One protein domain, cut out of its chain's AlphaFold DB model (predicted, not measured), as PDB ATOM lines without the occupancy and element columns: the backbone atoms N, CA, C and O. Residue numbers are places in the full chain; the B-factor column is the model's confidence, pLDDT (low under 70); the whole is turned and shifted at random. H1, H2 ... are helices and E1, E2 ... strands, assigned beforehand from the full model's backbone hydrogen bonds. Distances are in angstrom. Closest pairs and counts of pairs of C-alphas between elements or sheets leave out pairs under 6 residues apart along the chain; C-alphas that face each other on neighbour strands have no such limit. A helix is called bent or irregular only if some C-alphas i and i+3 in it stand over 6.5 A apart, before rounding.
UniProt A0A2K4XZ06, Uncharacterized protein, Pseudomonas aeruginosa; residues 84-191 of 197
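What this domain is: This is residues 84 to 191 of the 197 residues of an uncharacterized protein of Pseudomonas aeruginosa (UniProt A0A2K4XZ06). A five-stranded antiparallel sheet has two long helices, H1 and H2, side by side over one of its faces; H1 covers the E5 and E1 side and H2 the E4, E3 and E2 side. No named helix lies over the other face, where the long link from E2 to E3 loops out. The printed part has 108 residues, with two named helices and five named strands in the order H1 E1 E2 E3 E4 H2 E5; the sheet's order is E4, E3, E2, E1, E5. The class is mixed, helices and strands, and the whole is compact, with a radius of gyration of the C-alphas of 12.5 A and spans of 34 by 31 by 25 A.

How they stand to each other: E1, residues 110 to 115, and E2, residues 127 to 132, are inner strands that form a hairpin, with N 113 and O 129 within hydrogen-bond range at 2.8 A. E3, residues 144 to 147, is antiparallel to E2, with N 130 and O 144 at 2.8 A. The edge strand E4, residues 152 to 155, is antiparallel to E3, with N 154 and O 145 at 2.8 A. E1 to E4 form a meander, each strand the antiparallel neighbour of the one before. The other edge strand, E5, residues 186 to 189, is antiparallel to E1 at 179 degrees, with N 188 and O 112 at 2.8 A. H1, residues 84 to 103, is on the sheet at a height of 8.1 A, over E1 and E5, and runs slantwise to the strands, at 53 degrees to E1 on the local plane; the closest C-alphas of H1 and E5 are those of Arg 93 and Ala 188, 5.9 A apart. H2, residues 157 to 179, is on the same face at a height of 7.7 A, over E4 and, only just, over E3 and E2, with 3 of its C-alphas on each of these two. Together the sheet and its helices make two layers, helices on one face of a sheet. H1 and H2 touch at a shallow tilt of 22 degrees, opposite ways; their closest C-alphas, of Tyr 95 and Val 173, are 7.0 A apart. In H1 every O i to N i+4 pair is within hydrogen-bond range, in H2 13 of 19.

Where its parts are: H1 begins at C-alpha 84 (234.491, 263.684, 312.653) and is 28.7 A long. E1 is 16.1 A long and E2 16.4 A. H2, 31.4 A, is irregular, with C-alphas 158 and 161 7.7 A apart, and has a kink of 78 degrees near residue 164. E5 ends at C-alpha 189 (229.480, 272.488, 327.055).

The domain as a whole: The C-alphas farthest apart, of Met 84 and Pro 157, are 35.8 A apart. The printed part has no cut. The links from E1 to E2 and from E2 to E3 are long, with 11 residues each. The mean pLDDT of the printed part is 88.2; residues 118 to 123 and 134 to 138 are under 70.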
ATOM      1  N   MET A  84     233.982 262.316 312.715       85.62
ATOM      2  CA  MET A  84     234.491 263.684 312.653       85.62
ATOM      3  C   MET A  84     233.816 264.591 313.680       85.62
ATOM      4  O   MET A  84     234.505 265.374 314.331       85.62
ATOM      5  N   ARG A  85     232.500 264.468 313.882       82.50
ATOM      6  CA  ARG A  85     231.772 265.185 314.937       82.50
ATOM      7  C   ARG A  85     232.341 264.865 316.318       82.50
ATOM      8  O   ARG A  85     232.706 265.801 317.024       82.50
ATOM      9  N   SER A  86     232.509 263.589 316.667       83.56
ATOM     10  CA  SER A  86     233.075 263.183 317.957       83.56
ATOM     11  C   SER A  86     234.500 263.714 318.136       83.56
ATOM     12  O   SER A  86     234.821 264.261 319.188       83.56
ATOM     13  N   LYS A  87     235.346 263.642 317.095       86.56
ATOM     14  CA  LYS A  87     236.718 264.182 317.130       86.56
ATOM     15  C   LYS A  87     236.744 265.697 317.360       86.56
ATOM     16  O   LYS A  87     237.577 266.186 318.119       86.56
ATOM     17  N   ARG A  88     235.843 266.440 316.708       86.12
ATOM     18  CA  ARG A  88     235.692 267.895 316.871       86.12
ATOM     19  C   ARG A  88     235.256 268.246 318.297       86.12
ATOM     20  O   ARG A  88     235.877 269.096 318.931       86.12
ATOM     21  N   THR A  89     234.240 267.559 318.817       82.75
ATOM     22  CA  THR A  89     233.760 267.758 320.190       82.75
ATOM     23  C   THR A  89     234.855 267.459 321.212       82.75
ATOM     24  O   THR A  89     235.098 268.278 322.093       82.75
ATOM     25  N   GLU A  90     235.576 266.346 321.060       86.81
ATOM     26  CA  GLU A  90     236.672 265.961 321.958       86.81
ATOM     27  C   GLU A  90     237.829 266.970 321.946       86.81
ATOM     28  O   GLU A  90     238.376 267.291 323.000       86.81
ATOM     29  N   LEU A  91     238.189 267.518 320.779       90.56
ATOM     30  CA  LEU A  91     239.212 268.564 320.697       90.56
ATOM     31  C   LEU A  91     238.806 269.796 321.520       90.56
ATOM     32  O   LEU A  91     239.575 270.259 322.361       90.56
ATOM     33  N   LEU A  92     237.597 270.321 321.292       89.19
ATOM     34  CA  LEU A  92     237.111 271.490 322.028       89.19
ATOM     35  C   LEU A  92     236.956 271.201 323.524       89.19
ATOM     36  O   LEU A  92     237.209 272.086 324.335       89.19
ATOM     37  N   ARG A  93     236.596 269.968 323.895       88.75
ATOM     38  CA  ARG A  93     236.514 269.523 325.290       88.75
ATOM     39  C   ARG A  93     237.848 269.685 326.019       88.75
ATOM     40  O   ARG A  93     237.887 270.292 327.082       88.75
ATOM     41  N   ARG A  94     238.946 269.216 325.421       92.81
ATOM     42  CA  ARG A  94     240.298 269.351 325.997       92.81
ATOM     43  C   ARG A  94     240.695 270.813 326.177       92.81
ATOM     44  O   ARG A  94     241.231 271.194 327.213       92.81
ATOM     45  N   TYR A  95     240.382 271.650 325.191       95.75
ATOM     46  CA  TYR A  95     240.657 273.082 325.284       95.75
ATOM     47  C   TYR A  95     239.762 273.803 326.296       95.75
ATOM     48  O   TYR A  95     240.212 274.770 326.912       95.75
ATOM     49  N   LEU A  96     238.532 273.322 326.513       94.56
ATOM     50  CA  LEU A  96     237.660 273.798 327.583       94.56
ATOM     51  C   LEU A  96     238.271 273.493 328.959       94.56
ATOM     52  O   LEU A  96     238.311 274.374 329.809       94.56
ATOM     53  N   GLU A  97     238.788 272.282 329.173       94.31
ATOM     54  CA  GLU A  97     239.475 271.907 330.420       94.31
ATOM     55  C   GLU A  97     240.738 272.747 330.651       94.31
ATOM     56  O   GLU A  97     240.977 273.232 331.759       94.31
ATOM     57  N   GLN A  98     241.518 272.990 329.595       95.75
ATOM     58  CA  GLN A  98     242.715 273.826 329.672       95.75
ATOM     59  C   GLN A  98     242.379 275.271 330.059       95.75
ATOM     60  O   GLN A  98     243.015 275.829 330.954       95.75
ATOM     61  N   VAL A  99     241.374 275.891 329.428       96.19
ATOM     62  CA  VAL A  99     240.993 277.267 329.784       96.19
ATOM     63  C   VAL A  99     240.339 277.345 331.155       96.19
ATOM     64  O   VAL A  99     240.581 278.312 331.870       96.19
ATOM     65  N   ALA A 100     239.582 276.319 331.557       95.56
ATOM     66  CA  ALA A 100     239.016 276.202 332.897       95.56
ATOM     67  C   ALA A 100     240.112 276.272 333.969       95.56
ATOM     68  O   ALA A 100     240.013 277.066 334.908       95.56
ATOM     69  N   TYR A 101     241.205 275.526 333.766       95.75
ATOM     70  CA  TYR A 101     242.388 275.588 334.618       95.75
ATOM     71  C   TYR A 101     243.028 276.986 334.621       95.75
ATOM     72  O   TYR A 101     243.277 277.540 335.690       95.75
ATOM     73  N   LEU A 102     243.232 277.595 333.444       95.25
ATOM     74  CA  LEU A 102     243.847 278.926 333.324       95.25
ATOM     75  C   LEU A 102     243.062 280.027 334.050       95.25
ATOM     76  O   LEU A 102     243.671 280.945 334.596       95.25
ATOM     77  N   ILE A 103     241.728 279.958 334.043       95.19
ATOM     78  CA  ILE A 103     240.864 280.983 334.650       95.19
ATOM     79  C   ILE A 103     240.379 280.621 336.060       95.19
ATOM     80  O   ILE A 103     239.639 281.401 336.659       95.19
ATOM     81  N   GLY A 104     240.774 279.453 336.581       93.88
ATOM     82  CA  GLY A 104     240.409 278.983 337.918       93.88
ATOM     83  C   GLY A 104     238.912 278.712 338.086       93.88
ATOM     84  O   GLY A 104     238.344 279.047 339.125       93.88
ATOM     85  N   ARG A 105     238.255 278.146 337.066       92.31
ATOM     86  CA  ARG A 105     236.828 277.784 337.110       92.31
ATOM     87  C   ARG A 105     236.616 276.304 336.816       92.31
ATOM     88  O   ARG A 105     237.407 275.723 336.081       92.31
ATOM     89  N   PRO A 106     235.550 275.686 337.351       91.75
ATOM     90  CA  PRO A 106     235.215 274.316 336.996       91.75
ATOM     91  C   PRO A 106     234.781 274.247 335.521       91.75
ATOM     92  O   PRO A 106     233.998 275.097 335.082       91.75
ATOM     93  N   PRO A 107     235.234 273.242 334.746       91.50
ATOM     94  CA  PRO A 107     234.842 273.089 333.347       91.50
ATOM     95  C   PRO A 107     233.325 273.068 333.155       91.50
ATOM     96  O   PRO A 107     232.840 273.640 332.188       91.50
ATOM     97  N   GLN A 108     232.575 272.484 334.099       90.62
ATOM     98  CA  GLN A 108     231.114 272.334 334.063       90.62
ATOM     99  C   GLN A 108     230.361 273.671 334.013       90.62
ATOM    100  O   GLN A 108     229.246 273.731 333.498       90.62
ATOM    101  N   GLU A 109     230.978 274.745 334.506       91.12
ATOM    102  CA  GLU A 109     230.437 276.105 334.453       91.12
ATOM    103  C   GLU A 109     230.799 276.843 333.165       91.12
ATOM    104  O   GLU A 109     230.501 278.028 333.045       91.12
ATOM    105  N   LEU A 110     231.475 276.205 332.213       92.56
ATOM    106  CA  LEU A 110     231.980 276.870 331.024       92.56
ATOM    107  C   LEU A 110     231.410 276.247 329.754       92.56
ATOM    108  O   LEU A 110     231.152 275.047 329.663       92.56
ATOM    109  N   THR A 111     231.267 277.089 328.737       92.94
ATOM    110  CA  THR A 111     230.982 276.658 327.371       92.94
ATOM    111  C   THR A 111     231.997 277.283 326.425       92.94
ATOM    112  O   THR A 111     232.198 278.498 326.451       92.94
ATOM    113  N   LEU A 112     232.622 276.461 325.581       93.56
ATOM    114  CA  LEU A 112     233.528 276.892 324.519       93.56
ATOM    115  C   LEU A 112     232.783 276.849 323.189       93.56
ATOM    116  O   LEU A 112     232.183 275.835 322.830       93.56
ATOM    117  N   VAL A 113     232.832 277.947 322.448       91.81
ATOM    118  CA  VAL A 113     232.152 278.092 321.167       91.81
ATOM    119  C   VAL A 113     233.161 278.506 320.111       91.81
ATOM    120  O   VAL A 113     233.814 279.540 320.231       91.81
ATOM    121  N   TRP A 114     233.238 277.726 319.040       92.12
ATOM    122  CA  TRP A 114     233.851 278.153 317.792       92.12
ATOM    123  C   TRP A 114     232.757 278.614 316.837       92.12
ATOM    124  O   TRP A 114     231.890 277.815 316.484       92.12
ATOM    125  N   LYS A 115     232.790 279.875 316.405       89.56
ATOM    126  CA  LYS A 115     231.925 280.410 315.345       89.56
ATOM    127  C   LYS A 115     232.750 280.554 314.078       89.56
ATOM    128  O   LYS A 115     233.762 281.242 314.097       89.56
ATOM    129  N   THR A 116     232.312 279.950 312.976       86.31
ATOM    130  CA  THR A 116     233.004 280.063 311.678       86.31
ATOM    131  C   THR A 116     232.763 281.405 310.994       86.31
ATOM    132  O   THR A 116     233.595 281.856 310.212       86.31
ATOM    133  N   SER A 117     231.658 282.074 311.322       75.38
ATOM    134  CA  SER A 117     231.375 283.438 310.893       75.38
ATOM    135  C   SER A 117     230.514 284.153 311.932       75.38
ATOM    136  O   SER A 117     229.434 283.664 312.267       75.38
ATOM    137  N   ASP A 118     230.960 285.309 312.414       66.94
ATOM    138  CA  ASP A 118     230.144 286.217 313.222       66.94
ATOM    139  C   ASP A 118     230.033 287.579 312.522       66.94
ATOM    140  O   ASP A 118     230.944 288.402 312.564       66.94
ATOM    141  N   TRP A 119     228.904 287.799 311.844       59.31
ATOM    142  CA  TRP A 119     228.626 289.018 311.072       59.31
ATOM    143  C   TRP A 119     228.061 290.160 311.924       59.31
ATOM    144  O   TRP A 119     227.813 291.249 311.417       59.31
ATOM    145  N   THR A 120     227.819 289.923 313.216       58.56
ATOM    146  CA  THR A 120     227.068 290.849 314.080       58.56
ATOM    147  C   THR A 120     227.953 291.840 314.844       58.56
ATOM    148  O   THR A 120     227.459 292.646 315.633       58.56
ATOM    149  N   ARG A 121     229.276 291.795 314.637       63.44
ATOM    150  CA  ARG A 121     230.282 292.507 315.442       63.44
ATOM    151  C   ARG A 121     231.204 293.368 314.571       63.44
ATOM    152  O   ARG A 121     231.314 293.168 313.369       63.44
ATOM    153  N   ARG A 122     231.916 294.310 315.215       62.97
ATOM    154  CA  ARG A 122     232.871 295.252 314.581       62.97
ATOM    155  C   ARG A 122     233.953 294.583 313.723       62.97
ATOM    156  O   ARG A 122     234.487 295.237 312.837       62.97
ATOM    157  N   VAL A 123     234.285 293.325 314.001       65.81
ATOM    158  CA  VAL A 123     235.227 292.523 313.216       65.81
ATOM    159  C   VAL A 123     234.481 291.282 312.753       65.81
ATOM    160  O   VAL A 123     234.106 290.454 313.584       65.81
ATOM    161  N   SER A 124     234.255 291.184 311.444       76.31
ATOM    162  CA  SER A 124     233.679 289.989 310.831       76.31
ATOM    163  C   SER A 124     234.731 288.887 310.748       76.31
ATOM    164  O   SER A 124     235.909 289.156 310.499       76.31
ATOM    165  N   GLY A 125     234.301 287.647 310.950       84.00
ATOM    166  CA  GLY A 125     235.138 286.468 310.779       84.00
ATOM    167  C   GLY A 125     234.937 285.421 311.869       84.00
ATOM    168  O   GLY A 125     234.010 285.528 312.679       84.00
ATOM    169  N   PRO A 126     235.784 284.385 311.870       89.69
ATOM    170  CA  PRO A 126     235.735 283.326 312.859       89.69
ATOM    171  C   PRO A 126     236.130 283.817 314.247       89.69
ATOM    172  O   PRO A 126     237.025 284.659 314.401       89.69
ATOM    173  N   ARG A 127     235.458 283.280 315.267       91.69
ATOM    174  CA  ARG A 127     235.676 283.672 316.660       91.69
ATOM    175  C   ARG A 127     235.664 282.482 317.596       91.69
ATOM    176  O   ARG A 127     234.847 281.570 317.456       91.69
ATOM    177  N   LEU A 128     236.535 282.555 318.594       93.94
ATOM    178  CA  LEU A 128     236.550 281.657 319.736       93.94
ATOM    179  C   LEU A 128     235.951 282.380 320.942       93.94
ATOM    180  O   LEU A 128     236.426 283.446 321.326       93.94
ATOM    181  N   GLN A 129     234.904 281.812 321.530       93.62
ATOM    182  CA  GLN A 129     234.179 282.411 322.649       93.62
ATOM    183  C   GLN A 129     234.135 281.444 323.829       93.62
ATOM    184  O   GLN A 129     233.842 280.264 323.652       93.62
ATOM    185  N   VAL A 130     234.394 281.952 325.032       94.81
ATOM    186  CA  VAL A 130     234.181 281.231 326.293       94.81
ATOM    187  C   VAL A 130     233.081 281.934 327.067       94.81
ATOM    188  O   VAL A 130     233.177 283.132 327.349       94.81
ATOM    189  N   ASN A 131     232.050 281.182 327.430       93.06
ATOM    190  CA  ASN A 131     230.876 281.672 328.140       93.06
ATOM    191  C   ASN A 131     230.765 281.017 329.514       93.06
ATOM    192  O   ASN A 131     231.247 279.904 329.715       93.06
ATOM    193  N   LEU A 132     230.097 281.708 330.437       89.12
ATOM    194  CA  LEU A 132     229.702 281.141 331.722       89.12
ATOM    195  C   LEU A 132     228.356 280.404 331.586       89.12
ATOM    196  O   LEU A 132     227.437 280.870 330.907       89.12
ATOM    197  N   GLY A 133     228.237 279.274 332.271       82.69
ATOM    198  CA  GLY A 133     227.098 278.365 332.264       82.69
ATOM    199  C   GLY A 133     227.006 277.496 331.008       82.69
ATOM    200  O   GLY A 133     227.858 277.527 330.119       82.69
ATOM    201  N   SER A 134     225.902 276.759 330.905       69.50
ATOM    202  CA  SER A 134     225.502 275.952 329.740       69.50
ATOM    203  C   SER A 134     224.949 276.801 328.584       69.50
ATOM    204  O   SER A 134     224.129 276.351 327.779       69.50
ATOM    205  N   THR A 135     225.371 278.061 328.509       67.31
ATOM    206  CA  THR A 135     224.873 279.020 327.533       67.31
ATOM    207  C   THR A 135     225.464 278.703 326.156       67.31
ATOM    208  O   THR A 135     226.673 278.575 325.996       67.31
ATOM    209  N   GLY A 136     224.594 278.490 325.162       66.00
ATOM    210  CA  GLY A 136     224.979 278.102 323.800       66.00
ATOM    211  C   GLY A 136     225.653 279.228 323.002       66.00
ATOM    212  O   GLY A 136     226.515 279.952 323.490       66.00
ATOM    213  N   THR A 137     225.269 279.388 321.737       69.62
ATOM    214  CA  THR A 137     225.847 280.400 320.833       69.62
ATOM    215  C   THR A 137     225.334 281.819 321.078       69.62
ATOM    216  O   THR A 137     225.982 282.782 320.653       69.62
ATOM    217  N   ASP A 138     224.199 281.951 321.766       69.62
ATOM    218  CA  ASP A 138     223.388 283.172 321.807       69.62
ATOM    219  C   ASP A 138     223.563 283.904 323.136       69.62
ATOM    220  O   ASP A 138     222.644 284.054 323.941       69.62
ATOM    221  N   VAL A 139     224.793 284.353 323.378       76.88
ATOM    222  CA  VAL A 139     225.160 285.090 324.590       76.88
ATOM    223  C   VAL A 139     225.704 286.450 324.199       76.88
ATOM    224  O   VAL A 139     226.529 286.570 323.296       76.88
ATOM    225  N   LYS A 140     225.235 287.495 324.884       76.94
ATOM    226  CA  LYS A 140     225.701 288.872 324.656       76.94
ATOM    227  C   LYS A 140     227.034 289.167 325.349       76.94
ATOM    228  O   LYS A 140     227.768 290.038 324.897       76.94
ATOM    229  N   TRP A 141     227.335 288.440 326.424       81.88
ATOM    230  CA  TRP A 141     228.506 288.644 327.270       81.88
ATOM    231  C   TRP A 141     229.363 287.383 327.303       81.88
ATOM    232  O   TRP A 141     228.891 286.321 327.700       81.88
ATOM    233  N   HIS A 142     230.624 287.520 326.907       90.44
ATOM    234  CA  HIS A 142     231.597 286.430 326.904       90.44
ATOM    235  C   HIS A 142     232.648 286.679 327.984       90.44
ATOM    236  O   HIS A 142     233.049 287.822 328.219       90.44
ATOM    237  N   LEU A 143     233.118 285.611 328.628       93.50
ATOM    238  CA  LEU A 143     234.295 285.680 329.493       93.50
ATOM    239  C   LEU A 143     235.547 285.946 328.664       93.50
ATOM    240  O   LEU A 143     236.405 286.721 329.086       93.50
ATOM    241  N   ILE A 144     235.623 285.302 327.499       95.12
ATOM    242  CA  ILE A 144     236.680 285.459 326.507       95.12
ATOM    243  C   ILE A 144     236.015 285.507 325.138       95.12
ATOM    244  O   ILE A 144     235.160 284.680 324.833       95.12
ATOM    245  N   ASP A 145     236.420 286.455 324.312       93.81
ATOM    246  CA  ASP A 145     236.042 286.564 322.911       93.81
ATOM    247  C   ASP A 145     237.310 286.864 322.120       93.81
ATOM    248  O   ASP A 145     237.951 287.888 322.338       93.81
ATOM    249  N   TYR A 146     237.714 285.952 321.248       94.69
ATOM    250  CA  TYR A 146     238.914 286.075 320.434       94.69
ATOM    251  C   TYR A 146     238.529 286.094 318.958       94.69
ATOM    252  O   TYR A 146     237.865 285.177 318.470       94.69
ATOM    253  N   ALA A 147     238.940 287.145 318.247       92.94
ATOM    254  CA  ALA A 147     238.780 287.264 316.804       92.94
ATOM    255  C   ALA A 147     240.048 286.780 316.100       92.94
ATOM    256  O   ALA A 147     241.087 287.434 316.179       92.94
ATOM    257  N   GLU A 148     239.940 285.674 315.360       92.00
ATOM    258  CA  GLU A 148     241.072 285.079 314.638       92.00
ATOM    259  C   GLU A 148     241.627 286.045 313.581       92.00
ATOM    260  O   GLU A 148     242.836 286.215 313.469       92.00
ATOM    261  N   ALA A 149     240.742 286.723 312.843       90.06
ATOM    262  CA  ALA A 149     241.116 287.577 311.716       90.06
ATOM    263  C   ALA A 149     241.996 288.778 312.103       90.06
ATOM    264  O   ALA A 149     242.800 289.235 311.296       90.06
ATOM    265  N   THR A 150     241.827 289.307 313.317       91.38
ATOM    266  CA  THR A 150     242.573 290.477 313.804       91.38
ATOM    267  C   THR A 150     243.525 290.147 314.943       91.38
ATOM    268  O   THR A 150     244.201 291.054 315.422       91.38
ATOM    269  N   ASP A 151     243.569 288.886 315.387       93.19
ATOM    270  CA  ASP A 151     244.348 288.437 316.546       93.19
ATOM    271  C   ASP A 151     244.086 289.300 317.799       93.19
ATOM    272  O   ASP A 151     244.973 289.656 318.574       93.19
ATOM    273  N   GLN A 152     242.818 289.681 317.980       93.25
ATOM    274  CA  GLN A 152     242.366 290.485 319.111       93.25
ATOM    275  C   GLN A 152     241.587 289.624 320.095       93.25
ATOM    276  O   GLN A 152     240.673 288.894 319.708       93.25
ATOM    277  N   ILE A 153     241.921 289.761 321.377       94.44
ATOM    278  CA  ILE A 153     241.222 289.115 322.484       94.44
ATOM    279  C   ILE A 153     240.548 290.164 323.371       94.44
ATOM    280  O   ILE A 153     241.163 291.140 323.797       94.44
ATOM    281  N   TRP A 154     239.276 289.940 323.674       94.00
ATOM    282  CA  TRP A 154     238.519 290.671 324.678       94.00
ATOM    283  C   TRP A 154     238.198 289.720 325.820       94.00
ATOM    284  O   TRP A 154     237.689 288.621 325.604       94.00
ATOM    285  N   THR A 155     238.485 290.143 327.043       95.44
ATOM    286  CA  THR A 155     238.225 289.350 328.243       95.44
ATOM    287  C   THR A 155     237.322 290.118 329.193       95.44
ATOM    288  O   THR A 155     237.323 291.350 329.211       95.44
ATOM    289  N   SER A 156     236.586 289.401 330.036       93.00
ATOM    290  CA  SER A 156     235.894 290.034 331.159       93.00
ATOM    291  C   SER A 156     236.898 290.751 332.084       93.00
ATOM    292  O   SER A 156     238.067 290.347 332.147       93.00
ATOM    293  N   PRO A 157     236.474 291.784 332.840       92.94
ATOM    294  CA  PRO A 157     237.371 292.531 333.727       92.94
ATOM    295  C   PRO A 157     238.128 291.648 334.728       92.94
ATOM    296  O   PRO A 157     239.299 291.894 335.011       92.94
ATOM    297  N   ALA A 158     237.492 290.575 335.209       91.44
ATOM    298  CA  ALA A 158     238.094 289.625 336.142       91.44
ATOM    299  C   ALA A 158     239.282 288.846 335.544       91.44
ATOM    300  O   ALA A 158     240.138 288.374 336.285       91.44
ATOM    301  N   LEU A 159     239.351 288.728 334.214       95.31
ATOM    302  CA  LEU A 159     240.375 287.964 333.497       95.31
ATOM    303  C   LEU A 159     241.426 288.852 332.817       95.31
ATOM    304  O   LEU A 159     242.343 288.326 332.196       95.31
ATOM    305  N   ALA A 160     241.346 290.180 332.953       94.25
ATOM    306  CA  ALA A 160     242.234 291.114 332.253       94.25
ATOM    307  C   ALA A 160     243.731 290.880 332.541       94.25
ATOM    308  O   ALA A 160     244.581 291.085 331.680       94.25
ATOM    309  N   LYS A 161     244.075 290.407 333.747       95.56
ATOM    310  CA  LYS A 161     245.465 290.068 334.103       95.56
ATOM    311  C   LYS A 161     245.958 288.766 333.459       95.56
ATOM    312  O   LYS A 161     247.161 288.556 333.380       95.56
ATOM    313  N   LEU A 162     245.044 287.904 333.013       95.81
ATOM    314  CA  LEU A 162     245.346 286.612 332.390       95.81
ATOM    315  C   LEU A 162     245.457 286.705 330.866       95.81
ATOM    316  O   LEU A 162     245.845 285.727 330.232       95.81
ATOM    317  N   THR A 163     245.171 287.863 330.263       94.94
ATOM    318  CA  THR A 163     245.276 288.084 328.813       94.94
ATOM    319  C   THR A 163     246.600 287.592 328.201       94.94
ATOM    320  O   THR A 163     246.523 286.909 327.177       94.94
ATOM    321  N   PRO A 164     247.789 287.816 328.810       96.00
ATOM    322  CA  PRO A 164     249.052 287.301 328.270       96.00
ATOM    323  C   PRO A 164     249.116 285.770 328.160       96.00
ATOM    324  O   PRO A 164     249.799 285.257 327.280       96.00
ATOM    325  N   SER A 165     248.395 285.044 329.019       95.75
ATOM    326  CA  SER A 165     248.304 283.577 328.984       95.75
ATOM    327  C   SER A 165     247.165 283.089 328.083       95.75
ATOM    328  O   SER A 165     247.282 282.054 327.433       95.75
ATOM    329  N   LEU A 166     246.062 283.840 328.020       97.00
ATOM    330  CA  LEU A 166     244.870 283.475 327.251       97.00
ATOM    331  C   LEU A 166     245.039 283.695 325.745       97.00
ATOM    332  O   LEU A 166     244.471 282.942 324.960       97.00
ATOM    333  N   GLN A 167     245.812 284.696 325.319       96.50
ATOM    334  CA  GLN A 167     246.001 284.961 323.892       96.50
ATOM    335  C   GLN A 167     246.788 283.850 323.167       96.50
ATOM    336  O   GLN A 167     246.313 283.389 322.128       96.50
ATOM    337  N   PRO A 168     247.929 283.350 323.687       97.31
ATOM    338  CA  PRO A 168     248.603 282.188 323.108       97.31
ATOM    339  C   PRO A 168     247.709 280.946 323.060       97.31
ATOM    340  O   PRO A 168     247.662 280.277 322.032       97.31
ATOM    341  N   TRP A 169     246.948 280.688 324.130       97.62
ATOM    342  CA  TRP A 169     245.967 279.602 324.164       97.62
ATOM    343  C   TRP A 169     244.917 279.752 323.053       97.62
ATOM    344  O   TRP A 169     244.687 278.816 322.293       97.62
ATOM    345  N   ALA A 170     244.323 280.936 322.888       97.19
ATOM    346  CA  ALA A 170     243.303 281.164 321.867       97.19
ATOM    347  C   ALA A 170     243.849 280.963 320.440       97.19
ATOM    348  O   ALA A 170     243.176 280.362 319.600       97.19
ATOM    349  N   ARG A 171     245.088 281.401 320.179       97.00
ATOM    350  CA  ARG A 171     245.784 281.147 318.906       97.00
ATOM    351  C   ARG A 171     245.979 279.653 318.655       97.00
ATOM    352  O   ARG A 171     245.701 279.187 317.553       97.00
ATOM    353  N   GLU A 172     246.427 278.911 319.665       96.88
ATOM    354  CA  GLU A 172     246.623 277.461 319.575       96.88
ATOM    355  C   GLU A 172     245.313 276.742 319.226       96.88
ATOM    356  O   GLU A 172     245.271 275.937 318.292       96.88
ATOM    357  N   VAL A 173     244.222 277.100 319.910       96.25
ATOM    358  CA  VAL A 173     242.890 276.550 319.637       96.25
ATOM    359  C   VAL A 173     242.488 276.810 318.189       96.25
ATOM    360  O   VAL A 173     242.044 275.886 317.512       96.25
ATOM    361  N   CYS A 174     242.667 278.032 317.678       93.69
ATOM    362  CA  CYS A 174     242.360 278.348 316.282       93.69
ATOM    363  C   CYS A 174     243.154 277.476 315.304       93.69
ATOM    364  O   CYS A 174     242.563 276.896 314.394       93.69
ATOM    365  N   VAL A 175     244.462 277.304 315.519       94.00
ATOM    366  CA  VAL A 175     245.297 276.424 314.682       94.00
ATOM    367  C   VAL A 175     244.772 274.984 314.702       94.00
ATOM    368  O   VAL A 175     244.603 274.371 313.646       94.00
ATOM    369  N   ALA A 176     244.443 274.452 315.880       93.56
ATOM    370  CA  ALA A 176     243.922 273.095 316.024       93.56
ATOM    371  C   ALA A 176     242.544 272.918 315.358       93.56
ATOM    372  O   ALA A 176     242.286 271.925 314.671       93.56
ATOM    373  N   VAL A 177     241.666 273.906 315.511       91.88
ATOM    374  CA  VAL A 177     240.334 273.941 314.898       91.88
ATOM    375  C   VAL A 177     240.426 273.982 313.368       91.88
ATOM    376  O   VAL A 177     239.683 273.271 312.683       91.88
ATOM    377  N   ARG A 178     241.377 274.742 312.814       88.81
ATOM    378  CA  ARG A 178     241.661 274.767 311.370       88.81
ATOM    379  C   ARG A 178     242.196 273.433 310.866       88.81
ATOM    380  O   ARG A 178     241.732 272.958 309.833       88.81
ATOM    381  N   ALA A 179     243.090 272.788 311.613       89.69
ATOM    382  CA  ALA A 179     243.653 271.490 311.242       89.69
ATOM    383  C   ALA A 179     242.595 270.371 311.143       89.69
ATOM    384  O   ALA A 179     242.752 269.437 310.359       89.69
ATOM    385  N   ILE A 180     241.499 270.461 311.909       87.38
ATOM    386  CA  ILE A 180     240.372 269.503 311.870       87.38
ATOM    387  C   ILE A 180     239.222 269.999 310.966       87.38
ATOM    388  O   ILE A 180     238.193 269.332 310.824       87.38
ATOM    389  N   ASN A 181     239.411 271.143 310.302       85.94
ATOM    390  CA  ASN A 181     238.470 271.752 309.369       85.94
ATOM    391  C   ASN A 181     237.061 271.902 309.964       85.94
ATOM    392  O   ASN A 181     236.099 271.281 309.502       85.94
ATOM    393  N   PHE A 182     236.935 272.682 311.038       83.69
ATOM    394  CA  PHE A 182     235.616 273.073 311.535       83.69
ATOM    395  C   PHE A 182     234.958 274.020 310.527       83.69
ATOM    396  O   PHE A 182     235.321 275.189 310.412       83.69
ATOM    397  N   ASP A 183     233.971 273.491 309.817       81.94
ATOM    398  CA  ASP A 183     233.191 274.137 308.758       81.94
ATOM    399  C   ASP A 183     231.902 274.800 309.265       81.94
ATOM    400  O   ASP A 183     231.292 275.617 308.578       81.94
ATOM    401  N   ARG A 184     231.511 274.497 310.505       84.44
ATOM    402  CA  ARG A 184     230.316 275.029 311.161       84.44
ATOM    403  C   ARG A 184     230.590 275.468 312.588       84.44
ATOM    404  O   ARG A 184     231.529 274.995 313.239       84.44
ATOM    405  N   THR A 185     229.703 276.317 313.095       88.06
ATOM    406  CA  THR A 185     229.673 276.668 314.513       88.06
ATOM    407  C   THR A 185     229.592 275.403 315.362       88.06
ATOM    408  O   THR A 185     228.747 274.541 315.121       88.06
ATOM    409  N   THR A 186     230.489 275.280 316.333       88.25
ATOM    410  CA  THR A 186     230.580 274.112 317.213       88.25
ATOM    411  C   THR A 186     230.659 274.571 318.660       88.25
ATOM    412  O   THR A 186     231.324 275.558 318.971       88.25
ATOM    413  N   VAL A 187     229.957 273.857 319.535       89.25
ATOM    414  CA  VAL A 187     229.807 274.183 320.953       89.25
ATOM    415  C   VAL A 187     230.262 272.980 321.768       89.25
ATOM    416  O   VAL A 187     229.818 271.866 321.506       89.25
ATOM    417  N   ALA A 188     231.119 273.207 322.757       89.88
ATOM    418  CA  ALA A 188     231.465 272.233 323.783       89.88
ATOM    419  C   ALA A 188     231.005 272.774 325.137       89.88
ATOM    420  O   ALA A 188     231.518 273.792 325.609       89.88
ATOM    421  N   ARG A 189     230.013 272.117 325.741       89.12
ATOM    422  CA  ARG A 189     229.480 272.488 327.055       89.12
ATOM    423  C   ARG A 189     230.122 271.631 328.124       89.12
ATOM    424  O   ARG A 189     230.073 270.408 328.041       89.12
ATOM    425  N   GLY A 190     230.638 272.263 329.167       82.50
ATOM    426  CA  GLY A 190     231.222 271.547 330.289       82.50
ATOM    427  C   GLY A 190     230.251 270.629 331.018       82.50
ATOM    428  O   GLY A 190     230.638 269.559 331.464       82.50
ATOM    429  N   ALA A 191     228.981 271.026 331.122       75.00
ATOM    430  CA  ALA A 191     227.944 270.241 331.793       75.00
ATOM    431  C   ALA A 191     227.595 268.926 331.068       75.00
ATOM    432  O   ALA A 191     227.056 268.014 331.685       75.00
TER     433      ALA A 191